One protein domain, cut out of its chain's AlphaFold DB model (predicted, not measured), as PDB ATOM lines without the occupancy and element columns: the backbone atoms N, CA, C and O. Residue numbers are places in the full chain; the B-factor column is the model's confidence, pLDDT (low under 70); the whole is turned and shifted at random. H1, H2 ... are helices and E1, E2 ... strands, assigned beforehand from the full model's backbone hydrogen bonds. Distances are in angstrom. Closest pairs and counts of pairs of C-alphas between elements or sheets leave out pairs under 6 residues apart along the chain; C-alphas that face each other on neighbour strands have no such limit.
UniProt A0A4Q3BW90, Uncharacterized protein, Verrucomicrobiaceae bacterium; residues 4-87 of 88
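This is residues 4 to 87 of the 88 residues of an uncharacterized protein of Verrucomicrobiaceae bacterium (UniProt A0A4Q3BW90). Two helices, H1 and H2, lie side by side over one face of a small three-stranded sheet and run along its strands, in two layers. The long hairpin of E2 and E3 makes most of the sheet, the short strand E1 is added beside E3, and the short helix H3, near the end of the printed part, only grazes the sheet. The 84 printed residues hold three named helices and three named strands, in the order H1, E1, H2, E2, E3, H3 along the chain, and the class is mixed, helices and strands. The sheet runs E1, E3, E2 and is mixed, with E1 and E3 parallel and E3 and E2 antiparallel. The whole is compact, with a radius of gyration of the C-alphas of 12.6 A, and it spans 38 by 30 by 17 A along its three main axes.

In the sheet, E2 is residues 54 to 61 and E3 is residues 66 to 73, each 23.7 A from first to last C-alpha. E2 begins with C-alpha 54 at (-43.029, -52.089, 13.467). The third strand, E1, is residues 26 to 29 and measures 10.0 A. H1, the longest helix, is residues 4 to 20, with C-alpha 4 at (-37.594, -60.534, 21.280), and measures 24.2 A. H2 is residues 38 to 50 and measures 18.2 A. H3 is residues 82 to 86 and measures 6.3 A, with C-alpha 86 at (-43.277, -40.938, -0.010).

E3 is the inner strand of the sheet, and E1 and E2 are its edge strands. E2 and E3 form a hairpin, antiparallel neighbours whose N-to-C directions stand at 162 degrees. Across this pair N 58 and O 69 are 2.8 A apart and N 69 and O 58 are 2.8 A apart, both within hydrogen-bond range. E1 and E3 are parallel, at 29 degrees, and the C-alphas of Ala 28 and Val 68, which face each other, are 4.6 A apart. Between them N 29 and O 68 are within hydrogen-bond range at 2.7 A, as are N 68 and O 27 at 2.8 A. H2 is on the sheet at a height over the sheet of 9.3 A and lies over E3 and, only just, over E2, where 3 of its C-alphas fall. On the local plane its line and that of E3 stand at 17 degrees, along the strands. The closest C-alphas of H2 and E2 are those of Val 45 and Val 55, 6.8 A apart. H1 is on the same face as H2, at a height over the sheet of 9.9 A, over E3 and E2. On the local plane its line and that of E2 stand at 0 degrees, along the strands. H1 and H2 touch, with the C-alphas of Trp 9 and Gln 46 the closest at 6.0 A, and run opposite ways at a shallow tilt of 21 degrees. H3 only grazes the sheet with residues 82 to 86; its closest C-alpha to E3 is that of Ile 85, 7.2 A from that of Lys 71. H3 is apart from H1 and from H2. In H1, H2 and H3 every O i to N i+4 pair is within hydrogen-bond range.

The two C-alphas farthest apart are those of Ala 64 and Gly 76, 38.3 A. The printed part runs from residue 4 to residue 87 and has no cut. The links H1 to E1, H2 to E2 and E2 to E3 are tight, those from E1 to H2 and from E3 to H3 are short, and no link is long. The mean pLDDT of the printed part is 91.0, and residue 87 alone is under 70.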
ATOM      1  N   SER A   4     -36.815 -60.763  22.499       83.31
ATOM      2  CA  SER A   4     -37.594 -60.534  21.280       83.31
ATOM      3  C   SER A   4     -37.321 -59.199  20.578       83.31
ATOM      4  O   SER A   4     -37.397 -59.137  19.357       83.31
ATOM      5  N   VAL A   5     -37.027 -58.114  21.302       87.50
ATOM      6  CA  VAL A   5     -36.780 -56.792  20.685       87.50
ATOM      7  C   VAL A   5     -35.367 -56.728  20.120       87.50
ATOM      8  O   VAL A   5     -35.170 -56.249  19.005       87.50
ATOM      9  N   GLN A   6     -34.396 -57.262  20.868       89.75
ATOM     10  CA  GLN A   6     -33.018 -57.364  20.403       89.75
ATOM     11  C   GLN A   6     -32.926 -58.255  19.161       89.75
ATOM     12  O   GLN A   6     -32.331 -57.842  18.172       89.75
ATOM     13  N   GLU A   7     -33.576 -59.418  19.175       90.12
ATOM     14  CA  GLU A   7     -33.590 -60.355  18.049       90.12
ATOM     15  C   GLU A   7     -34.261 -59.757  16.805       90.12
ATOM     16  O   GLU A   7     -33.744 -59.896  15.697       90.12
ATOM     17  N   LYS A   8     -35.368 -59.013  16.967       87.94
ATOM     18  CA  LYS A   8     -36.010 -58.275  15.862       87.94
ATOM     19  C   LYS A   8     -35.067 -57.250  15.239       87.94
ATOM     20  O   LYS A   8     -34.968 -57.163  14.016       87.94
ATOM     21  N   TRP A   9     -34.384 -56.474  16.077       91.69
ATOM     22  CA  TRP A   9     -33.403 -55.496  15.620       91.69
ATOM     23  C   TRP A   9     -32.236 -56.169  14.888       91.69
ATOM     24  O   TRP A   9     -31.887 -55.748  13.788       91.69
ATOM     25  N   GLU A  10     -31.651 -57.216  15.469       93.00
ATOM     26  CA  GLU A  10     -30.533 -57.954  14.873       93.00
ATOM     27  C   GLU A  10     -30.922 -58.572  13.534       93.00
ATOM     28  O   GLU A  10     -30.203 -58.380  12.556       93.00
ATOM     29  N   THR A  11     -32.102 -59.189  13.460       92.12
ATOM     30  CA  THR A  11     -32.656 -59.733  12.215       92.12
ATOM     31  C   THR A  11     -32.759 -58.652  11.139       92.12
ATOM     32  O   THR A  11     -32.218 -58.816  10.049       92.12
ATOM     33  N   LEU A  12     -33.385 -57.510  11.448       91.25
ATOM     34  CA  LEU A  12     -33.525 -56.403  10.496       91.25
ATOM     35  C   LEU A  12     -32.168 -55.841  10.060       91.25
ATOM     36  O   LEU A  12     -31.963 -55.598   8.873       91.25
ATOM     37  N   ARG A  13     -31.242 -55.642  11.004       93.56
ATOM     38  CA  ARG A  13     -29.883 -55.153  10.741       93.56
ATOM     39  C   ARG A  13     -29.135 -56.091   9.799       93.56
ATOM     40  O   ARG A  13     -28.490 -55.617   8.866       93.56
ATOM     41  N   ASP A  14     -29.194 -57.389  10.063       93.62
ATOM     42  CA  ASP A  14     -28.437 -58.384   9.316       93.62
ATOM     43  C   ASP A  14     -29.030 -58.575   7.915       93.62
ATOM     44  O   ASP A  14     -28.273 -58.583   6.947       93.62
ATOM     45  N   SER A  15     -30.363 -58.565   7.771       91.75
ATOM     46  CA  SER A  15     -31.016 -58.533   6.454       91.75
ATOM     47  C   SER A  15     -30.653 -57.278   5.652       91.75
ATOM     48  O   SER A  15     -30.319 -57.382   4.474       91.75
ATOM     49  N   LEU A  16     -30.645 -56.095   6.278       90.25
ATOM     50  CA  LEU A  16     -30.237 -54.853   5.609       90.25
ATOM     51  C   LEU A  16     -28.774 -54.895   5.166       90.25
ATOM     52  O   LEU A  16     -28.452 -54.499   4.053       90.25
ATOM     53  N   ARG A  17     -27.873 -55.391   6.018       90.25
ATOM     54  CA  ARG A  17     -26.453 -55.531   5.670       90.25
ATOM     55  C   ARG A  17     -26.229 -56.535   4.548       90.25
ATOM     56  O   ARG A  17     -25.375 -56.294   3.703       90.25
ATOM     57  N   GLN A  18     -26.982 -57.631   4.541       90.25
ATOM     58  CA  GLN A  18     -26.907 -58.635   3.488       90.25
ATOM     59  C   GLN A  18     -27.379 -58.073   2.145       90.25
ATOM     60  O   GLN A  18     -26.716 -58.284   1.139       90.25
ATOM     61  N   GLU A  19     -28.476 -57.316   2.123       88.25
ATOM     62  CA  GLU A  19     -28.929 -56.649   0.899       88.25
ATOM     63  C   GLU A  19     -27.900 -55.629   0.392       88.25
ATOM     64  O   GLU A  19     -27.700 -55.468  -0.808       88.25
ATOM     65  N   LEU A  20     -27.200 -54.939   1.284       87.88
ATOM     66  CA  LEU A  20     -26.298 -53.854   0.900       87.88
ATOM     67  C   LEU A  20     -24.842 -54.282   0.688       87.88
ATOM     68  O   LEU A  20     -24.018 -53.427   0.381       87.88
ATOM     69  N   SER A  21     -24.508 -55.566   0.842       83.06
ATOM     70  CA  SER A  21     -23.117 -56.043   0.834       83.06
ATOM     71  C   SER A  21     -22.359 -55.759  -0.469       83.06
ATOM     72  O   SER A  21     -21.137 -55.651  -0.445       83.06
ATOM     73  N   GLU A  22     -23.074 -55.620  -1.586       79.44
ATOM     74  CA  GLU A  22     -22.519 -55.392  -2.929       79.44
ATOM     75  C   GLU A  22     -22.717 -53.949  -3.432       79.44
ATOM     76  O   GLU A  22     -22.528 -53.674  -4.614       79.44
ATOM     77  N   ALA A  23     -23.162 -53.027  -2.573       82.56
ATOM     78  CA  ALA A  23     -23.496 -51.664  -2.976       82.56
ATOM     79  C   ALA A  23     -22.351 -50.680  -2.687       82.56
ATOM     80  O   ALA A  23     -21.999 -50.463  -1.528       82.56
ATOM     81  N   ASP A  24     -21.828 -50.030  -3.731       76.62
ATOM     82  CA  ASP A  24     -20.787 -48.998  -3.599       76.62
ATOM     83  C   ASP A  24     -21.325 -47.682  -3.013       76.62
ATOM     84  O   ASP A  24     -20.663 -47.029  -2.206       76.62
ATOM     85  N   GLU A  25     -22.549 -47.297  -3.384       88.06
ATOM     86  CA  GLU A  25     -23.202 -46.081  -2.902       88.06
ATOM     87  C   GLU A  25     -24.617 -46.398  -2.411       88.06
ATOM     88  O   GLU A  25     -25.479 -46.838  -3.177       88.06
ATOM     89  N   VAL A  26     -24.854 -46.171  -1.115       92.44
ATOM     90  CA  VAL A  26     -26.138 -46.433  -0.459       92.44
ATOM     91  C   VAL A  26     -26.720 -45.146   0.103       92.44
ATOM     92  O   VAL A  26     -26.125 -44.502   0.968       92.44
ATOM     93  N   VAL A  27     -27.938 -44.832  -0.320       94.12
ATOM     94  CA  VAL A  27     -28.726 -43.706   0.177       94.12
ATOM     95  C   VAL A  27     -29.924 -44.238   0.950       94.12
ATOM     96  O   VAL A  27     -30.739 -44.988   0.425       94.12
ATOM     97  N   ALA A  28     -30.078 -43.827   2.201       95.06
ATOM     98  CA  ALA A  28     -31.250 -44.143   2.997       95.06
ATOM     99  C   ALA A  28     -32.301 -43.033   2.907       95.06
ATOM    100  O   ALA A  28     -32.012 -41.843   3.042       95.06
ATOM    101  N   ARG A  29     -33.554 -43.435   2.724       95.75
ATOM    102  CA  ARG A  29     -34.744 -42.594   2.778       95.75
ATOM    103  C   ARG A  29     -35.495 -42.960   4.048       95.75
ATOM    104  O   ARG A  29     -36.037 -44.056   4.169       95.75
ATOM    105  N   ILE A  30     -35.463 -42.034   5.003       95.12
ATOM    106  CA  ILE A  30     -36.224 -42.094   6.250       95.12
ATOM    107  C   ILE A  30     -37.423 -41.143   6.091       95.12
ATOM    108  O   ILE A  30     -37.233 -40.014   5.619       95.12
ATOM    109  N   PRO A  31     -38.647 -41.546   6.474       92.25
ATOM    110  CA  PRO A  31     -39.819 -40.685   6.358       92.25
ATOM    111  C   PRO A  31     -39.626 -39.355   7.097       92.25
ATOM    112  O   PRO A  31     -39.256 -39.327   8.270       92.25
ATOM    113  N   GLY A  32     -39.867 -38.242   6.400       90.06
ATOM    114  CA  GLY A  32     -39.729 -36.888   6.953       90.06
ATOM    115  C   GLY A  32     -38.293 -36.361   7.073       90.06
ATOM    116  O   GLY A  32     -38.113 -35.243   7.549       90.06
ATOM    117  N   TRP A  33     -37.280 -37.119   6.645       93.31
ATOM    118  CA  TRP A  33     -35.872 -36.719   6.720       93.31
ATOM    119  C   TRP A  33     -35.286 -36.474   5.315       93.31
ATOM    120  O   TRP A  33     -35.772 -37.028   4.319       93.31
ATOM    121  N   PRO A  34     -34.223 -35.656   5.198       93.31
ATOM    122  CA  PRO A  34     -33.385 -35.635   4.000       93.31
ATOM    123  C   PRO A  34     -32.792 -37.027   3.697       93.31
ATOM    124  O   PRO A  34     -32.749 -37.876   4.588       93.31
ATOM    125  N   PRO A  35     -32.333 -37.293   2.457       93.62
ATOM    126  CA  PRO A  35     -31.535 -38.483   2.174       93.62
ATOM    127  C   PRO A  35     -30.337 -38.580   3.129       93.62
ATOM    128  O   PRO A  35     -29.624 -37.599   3.339       93.62
ATOM    129  N   SER A  36     -30.134 -39.764   3.696       94.38
ATOM    130  CA  SER A  36     -29.213 -40.011   4.806       94.38
ATOM    131  C   SER A  36     -28.284 -41.186   4.516       94.38
ATOM    132  O   SER A  36     -28.526 -41.983   3.611       94.38
ATOM    133  N   SER A  37     -27.222 -41.325   5.309       93.81
ATOM    134  CA  SER A  37     -26.343 -42.495   5.239       93.81
ATOM    135  C   SER A  37     -27.008 -43.744   5.825       93.81
ATOM    136  O   SER A  37     -27.924 -43.663   6.653       93.81
ATOM    137  N   ILE A  38     -26.490 -44.916   5.453       92.88
ATOM    138  CA  ILE A  38     -26.953 -46.191   6.007       92.88
ATOM    139  C   ILE A  38     -26.807 -46.265   7.536       92.88
ATOM    140  O   ILE A  38     -27.664 -46.824   8.215       92.88
ATOM    141  N   GLU A  39     -25.770 -45.648   8.106       93.19
ATOM    142  CA  GLU A  39     -25.567 -45.619   9.558       93.19
ATOM    143  C   GLU A  39     -26.689 -44.875  10.289       93.19
ATOM    144  O   GLU A  39     -27.155 -45.324  11.337       93.19
ATOM    145  N   GLN A  40     -27.148 -43.748   9.733       95.06
ATOM    146  CA  GLN A  40     -28.281 -43.008  10.288       95.06
ATOM    147  C   GLN A  40     -29.574 -43.817  10.174       95.06
ATOM    148  O   GLN A  40     -30.342 -43.872  11.134       95.06
ATOM    149  N   ALA A  41     -29.775 -44.501   9.044       94.75
ATOM    150  CA  ALA A  41     -30.891 -45.421   8.847       94.75
ATOM    151  C   ALA A  41     -30.915 -46.522   9.915       94.75
ATOM    152  O   ALA A  41     -31.933 -46.725  10.567       94.75
ATOM    153  N   LEU A  42     -29.780 -47.184  10.152       94.88
ATOM    154  CA  LEU A  42     -29.661 -48.239  11.158       94.88
ATOM    155  C   LEU A  42     -29.970 -47.725  12.570       94.88
ATOM    156  O   LEU A  42     -30.703 -48.382  13.306       94.88
ATOM    157  N   ARG A  43     -29.485 -46.532  12.938       95.62
ATOM    158  CA  ARG A  43     -29.828 -45.908  14.231       95.62
ATOM    159  C   ARG A  43     -31.324 -45.622  14.350       95.62
ATOM    160  O   ARG A  43     -31.903 -45.857  15.407       95.62
ATOM    161  N   TRP A  44     -31.947 -45.142  13.277       95.75
ATOM    162  CA  TRP A  44     -33.383 -44.870  13.249       95.75
ATOM    163  C   TRP A  44     -34.220 -46.151  13.369       95.75
ATOM    164  O   TRP A  44     -35.189 -46.179  14.129       95.75
ATOM    165  N   VAL A  45     -33.829 -47.223  12.672       95.00
ATOM    166  CA  VAL A  45     -34.485 -48.538  12.770       95.00
ATOM    167  C   VAL A  45     -34.349 -49.086  14.187       95.00
ATOM    168  O   VAL A  45     -35.349 -49.490  14.775       95.00
ATOM    169  N   GLN A  46     -33.143 -49.046  14.764       95.62
ATOM    170  CA  GLN A  46     -32.907 -49.500  16.132       95.62
ATOM    171  C   GLN A  46     -33.790 -48.741  17.126       95.62
ATOM    172  O   GLN A  46     -34.481 -49.374  17.918       95.62
ATOM    173  N   ALA A  47     -33.800 -47.406  17.062       96.00
ATOM    174  CA  ALA A  47     -34.635 -46.584  17.932       96.00
ATOM    175  C   ALA A  47     -36.118 -46.958  17.786       96.00
ATOM    176  O   ALA A  47     -36.766 -47.264  18.780       96.00
ATOM    177  N   SER A  48     -36.614 -47.054  16.550       94.81
ATOM    178  CA  SER A  48     -38.020 -47.367  16.275       94.81
ATOM    179  C   SER A  48     -38.431 -48.749  16.802       94.81
ATOM    180  O   SER A  48     -39.488 -48.886  17.410       94.81
ATOM    181  N   VAL A  49     -37.583 -49.769  16.635       93.38
ATOM    182  CA  VAL A  49     -37.839 -51.121  17.164       93.38
ATOM    183  C   VAL A  49     -37.844 -51.128  18.695       93.38
ATOM    184  O   VAL A  49     -38.691 -51.776  19.307       93.38
ATOM    185  N   TYR A  50     -36.922 -50.396  19.327       92.81
ATOM    186  CA  TYR A  50     -36.838 -50.289  20.786       92.81
ATOM    187  C   TYR A  50     -37.992 -49.487  21.401       92.81
ATOM    188  O   TYR A  50     -38.396 -49.770  22.528       92.81
ATOM    189  N   GLU A  51     -38.542 -48.528  20.658       93.50
ATOM    190  CA  GLU A  51     -39.768 -47.798  20.998       93.50
ATOM    191  C   GLU A  51     -41.039 -48.649  20.805       93.50
ATOM    192  O   GLU A  51     -42.107 -48.262  21.268       93.50
ATOM    193  N   GLY A  52     -40.933 -49.822  20.170       92.12
ATOM    194  CA  GLY A  52     -42.046 -50.752  19.964       92.12
ATOM    195  C   GLY A  52     -42.780 -50.598  18.630       92.12
ATOM    196  O   GLY A  52     -43.786 -51.275  18.424       92.12
ATOM    197  N   PHE A  53     -42.279 -49.768  17.712       94.56
ATOM    198  CA  PHE A  53     -42.832 -49.665  16.363       94.56
ATOM    199  C   PHE A  53     -42.484 -50.895  15.521       94.56
ATOM    200  O   PHE A  53     -41.410 -51.496  15.648       94.56
ATOM    201  N   TYR A  54     -43.370 -51.221  14.584       93.38
ATOM    202  CA  TYR A  54     -43.029 -52.089  13.467       93.38
ATOM    203  C   TYR A  54     -42.213 -51.302  12.454       93.38
ATOM    204  O   TYR A  54     -42.456 -50.117  12.237       93.38
ATOM    205  N   VAL A  55     -41.235 -51.960  11.839       94.38
ATOM    206  CA  VAL A  55     -40.360 -51.352  10.840       94.38
ATOM    207  C   VAL A  55     -40.243 -52.289   9.653       94.38
ATOM    208  O   VAL A  55     -40.022 -53.487   9.822       94.38
ATOM    209  N   ALA A  56     -40.337 -51.724   8.454       94.12
ATOM    210  CA  ALA A  56     -40.027 -52.411   7.212       94.12
ATOM    211  C   ALA A  56     -39.066 -51.567   6.380       94.12
ATOM    212  O   ALA A  56     -39.027 -50.335   6.483       94.12
ATOM    213  N   PHE A  57     -38.310 -52.247   5.526       94.19
ATOM    214  CA  PHE A  57     -37.436 -51.615   4.556       94.19
ATOM    215  C   PHE A  57     -37.694 -52.177   3.158       94.19
ATOM    216  O   PHE A  57     -38.157 -53.305   2.996       94.19
ATOM    217  N   ARG A  58     -37.376 -51.381   2.143       94.06
ATOM    218  CA  ARG A  58     -37.348 -51.789   0.740       94.06
ATOM    219  C   ARG A  58     -36.056 -51.288   0.118       94.06
ATOM    220  O   ARG A  58     -35.706 -50.124   0.285       94.06
ATOM    221  N   VAL A  59     -35.366 -52.158  -0.606       92.88
ATOM    222  CA  VAL A  59     -34.129 -51.813  -1.309       92.88
ATOM    223  C   VAL A  59     -34.433 -51.663  -2.792       92.88
ATOM    224  O   VAL A  59     -35.021 -52.547  -3.409       92.88
ATOM    225  N   GLU A  60     -34.046 -50.530  -3.361       92.56
ATOM    226  CA  GLU A  60     -34.139 -50.256  -4.788       92.56
ATOM    227  C   GLU A  60     -32.745 -50.038  -5.352       92.56
ATOM    228  O   GLU A  60     -32.018 -49.140  -4.931       92.56
ATOM    229  N   ARG A  61     -32.361 -50.877  -6.311       90.75
ATOM    230  CA  ARG A  61     -31.057 -50.801  -6.966       90.75
ATOM    231  C   ARG A  61     -31.220 -50.075  -8.293       90.75
ATOM    232  O   ARG A  61     -32.009 -50.495  -9.137       90.75
ATOM    233  N   SER A  62     -30.476 -48.993  -8.470       86.00
ATOM    234  CA  SER A  62     -30.316 -48.309  -9.751       86.00
ATOM    235  C   SER A  62     -28.906 -48.552 -10.291       86.00
ATOM    236  O   SER A  62     -28.033 -49.019  -9.564       86.00
ATOM    237  N   ALA A  63     -28.662 -48.208 -11.557       79.38
ATOM    238  CA  ALA A  63     -27.345 -48.377 -12.177       79.38
ATOM    239  C   ALA A  63     -26.218 -47.573 -11.493       79.38
ATOM    240  O   ALA A  63     -25.053 -47.881 -11.714       79.38
ATOM    241  N   ALA A  64     -26.553 -46.546 -10.702       78.94
ATOM    242  CA  ALA A  64     -25.586 -45.646 -10.070       78.94
ATOM    243  C   ALA A  64     -25.595 -45.697  -8.533       78.94
ATOM    244  O   ALA A  64     -24.608 -45.336  -7.913       78.94
ATOM    245  N   SER A  65     -26.699 -46.111  -7.909       87.25
ATOM    246  CA  SER A  65     -26.832 -46.111  -6.446       87.25
ATOM    247  C   SER A  65     -27.903 -47.081  -5.964       87.25
ATOM    248  O   SER A  65     -28.829 -47.442  -6.701       87.25
ATOM    249  N   VAL A  66     -27.807 -47.469  -4.698       92.56
ATOM    250  CA  VAL A  66     -28.815 -48.263  -4.001       92.56
ATOM    251  C   VAL A  66     -29.567 -47.371  -3.024       92.56
ATOM    252  O   VAL A  66     -28.973 -46.734  -2.160       92.56
ATOM    253  N   THR A  67     -30.890 -47.322  -3.145       94.12
ATOM    254  CA  THR A  67     -31.755 -46.570  -2.238       94.12
ATOM    255  C   THR A  67     -32.467 -47.512  -1.276       94.12
ATOM    256  O   THR A  67     -33.140 -48.451  -1.693       94.12
ATOM    257  N   VAL A  68     -32.347 -47.251   0.023       95.12
ATOM    258  CA  VAL A  68     -33.073 -47.958   1.082       95.12
ATOM    259  C   VAL A  68     -34.234 -47.098   1.539       95.12
ATOM    260  O   VAL A  68     -34.029 -46.060   2.158       95.12
ATOM    261  N   TRP A  69     -35.453 -47.543   1.289       95.56
ATOM    262  CA  TRP A  69     -36.668 -46.899   1.766       95.56
ATOM    263  C   TRP A  69     -37.099 -47.518   3.085       95.56
ATOM    264  O   TRP A  69     -37.204 -48.737   3.191       95.56
ATOM    265  N   LEU A  70     -37.365 -46.683   4.085       95.94
ATOM    266  CA  LEU A  70     -37.802 -47.114   5.408       95.94
ATOM    267  C   LEU A  70     -39.240 -46.686   5.676       95.94
ATOM    268  O   LEU A  70     -39.685 -45.641   5.201       95.94
ATOM    269  N   LYS A  71     -39.969 -47.479   6.455       95.81
ATOM    270  CA  LYS A  71     -41.263 -47.085   7.021       95.81
ATOM    271  C   LYS A  71     -41.441 -47.697   8.403       95.81
ATOM    272  O   LYS A  71     -40.832 -48.725   8.704       95.81
ATOM    273  N   LYS A  72     -42.276 -47.060   9.221       95.00
ATOM    274  CA  LYS A  72     -42.695 -47.577  10.524       95.00
ATOM    275  C   LYS A  72     -44.173 -47.318  10.781       95.00
ATOM    276  O   LYS A  72     -44.719 -46.394  10.184       95.00
ATOM    277  N   TRP A  73     -44.774 -48.121  11.652       95.50
ATOM    278  CA  TRP A  73     -46.172 -48.002  12.082       95.50
ATOM    279  C   TRP A  73     -46.374 -48.612  13.473       95.50
ATOM    280  O   TRP A  73     -45.512 -49.360  13.960       95.50
ATOM    281  N   GLU A  74     -47.470 -48.257  14.140       92.44
ATOM    282  CA  GLU A  74     -47.779 -48.725  15.493       92.44
ATOM    283  C   GLU A  74     -48.534 -50.061  15.507       92.44
ATOM    284  O   GLU A  74     -49.098 -50.524  14.515       92.44
ATOM    285  N   SER A  75     -48.542 -50.715  16.670       83.94
ATOM    286  CA  SER A  75     -49.359 -51.912  16.870       83.94
ATOM    287  C   SER A  75     -50.837 -51.557  16.894       83.94
ATOM    288  O   SER A  75     -51.263 -50.723  17.686       83.94
ATOM    289  N   GLY A  76     -51.613 -52.225  16.042       87.62
ATOM    290  CA  GLY A  76     -53.032 -51.930  15.850       87.62
ATOM    291  C   GLY A  76     -53.312 -50.988  14.678       87.62
ATOM    292  O   GLY A  76     -54.479 -50.789  14.357       87.62
ATOM    293  N   GLU A  77     -52.274 -50.466  14.020       90.25
ATOM    294  CA  GLU A  77     -52.398 -49.770  12.741       90.25
ATOM    295  C   GLU A  77     -52.148 -50.726  11.573       90.25
ATOM    296  O   GLU A  77     -51.349 -51.666  11.672       90.25
ATOM    297  N   ASP A  78     -52.815 -50.464  10.450       91.69
ATOM    298  CA  ASP A  78     -52.494 -51.117   9.187       91.69
ATOM    299  C   ASP A  78     -51.111 -50.668   8.703       91.69
ATOM    300  O   ASP A  78     -50.728 -49.503   8.827       91.69
ATOM    301  N   GLU A  79     -50.354 -51.601   8.123       93.00
ATOM    302  CA  GLU A  79     -49.062 -51.277   7.531       93.00
ATOM    303  C   GLU A  79     -49.255 -50.259   6.389       93.00
ATOM    304  O   GLU A  79     -49.940 -50.565   5.408       93.00
ATOM    305  N   PRO A  80     -48.628 -49.070   6.454       92.56
ATOM    306  CA  PRO A  80     -48.827 -48.044   5.444       92.56
ATOM    307  C   PRO A  80     -48.174 -48.446   4.123       92.56
ATOM    308  O   PRO A  80     -47.085 -49.038   4.079       92.56
ATOM    309  N   GLU A  81     -48.802 -48.069   3.016       93.00
ATOM    310  CA  GLU A  81     -48.237 -48.293   1.693       93.00
ATOM    311  C   GLU A  81     -47.047 -47.364   1.443       93.00
ATOM    312  O   GLU A  81     -47.024 -46.201   1.846       93.00
ATOM    313  N   TRP A  82     -46.050 -47.846   0.701       89.88
ATOM    314  CA  TRP A  82     -44.858 -47.057   0.371       89.88
ATOM    315  C   TRP A  82     -45.191 -45.734  -0.329       89.88
ATOM    316  O   TRP A  82     -44.542 -44.721  -0.075       89.88
ATOM    317  N   GLN A  83     -46.228 -45.732  -1.171       87.88
ATOM    318  CA  GLN A  83     -46.706 -44.531  -1.852       87.88
ATOM    319  C   GLN A  83     -47.259 -43.506  -0.862       87.88
ATOM    320  O   GLN A  83     -47.001 -42.327  -1.024       87.88
ATOM    321  N   GLN A  84     -47.946 -43.925   0.200       86.50
ATOM    322  CA  GLN A  84     -48.488 -42.999   1.199       86.50
ATOM    323  C   GLN A  84     -47.378 -42.299   1.991       86.50
ATOM    324  O   GLN A  84     -47.509 -41.134   2.354       86.50
ATOM    325  N   ILE A  85     -46.266 -42.997   2.229       87.50
ATOM    326  CA  ILE A  85     -45.128 -42.471   2.991       87.50
ATOM    327  C   ILE A  85     -44.295 -41.472   2.172       87.50
ATOM    328  O   ILE A  85     -43.736 -40.527   2.733       87.50
ATOM    329  N   TYR A  86     -44.197 -41.681   0.857       83.50
ATOM    330  CA  TYR A  86     -43.277 -40.938  -0.010       83.50
ATOM    331  C   TYR A  86     -43.943 -40.164  -1.153       83.50
ATOM    332  O   TYR A  86     -43.231 -39.508  -1.911       83.50
ATOM    333  N   ALA A  87     -45.273 -40.185  -1.273       69.38
ATOM    334  CA  ALA A  87     -46.000 -39.295  -2.172       69.38
ATOM    335  C   ALA A  87     -45.842 -37.849  -1.687       69.38
ATOM    336  O   ALA A  87     -46.418 -37.437  -0.679       69.38
TER     337      ALA A  87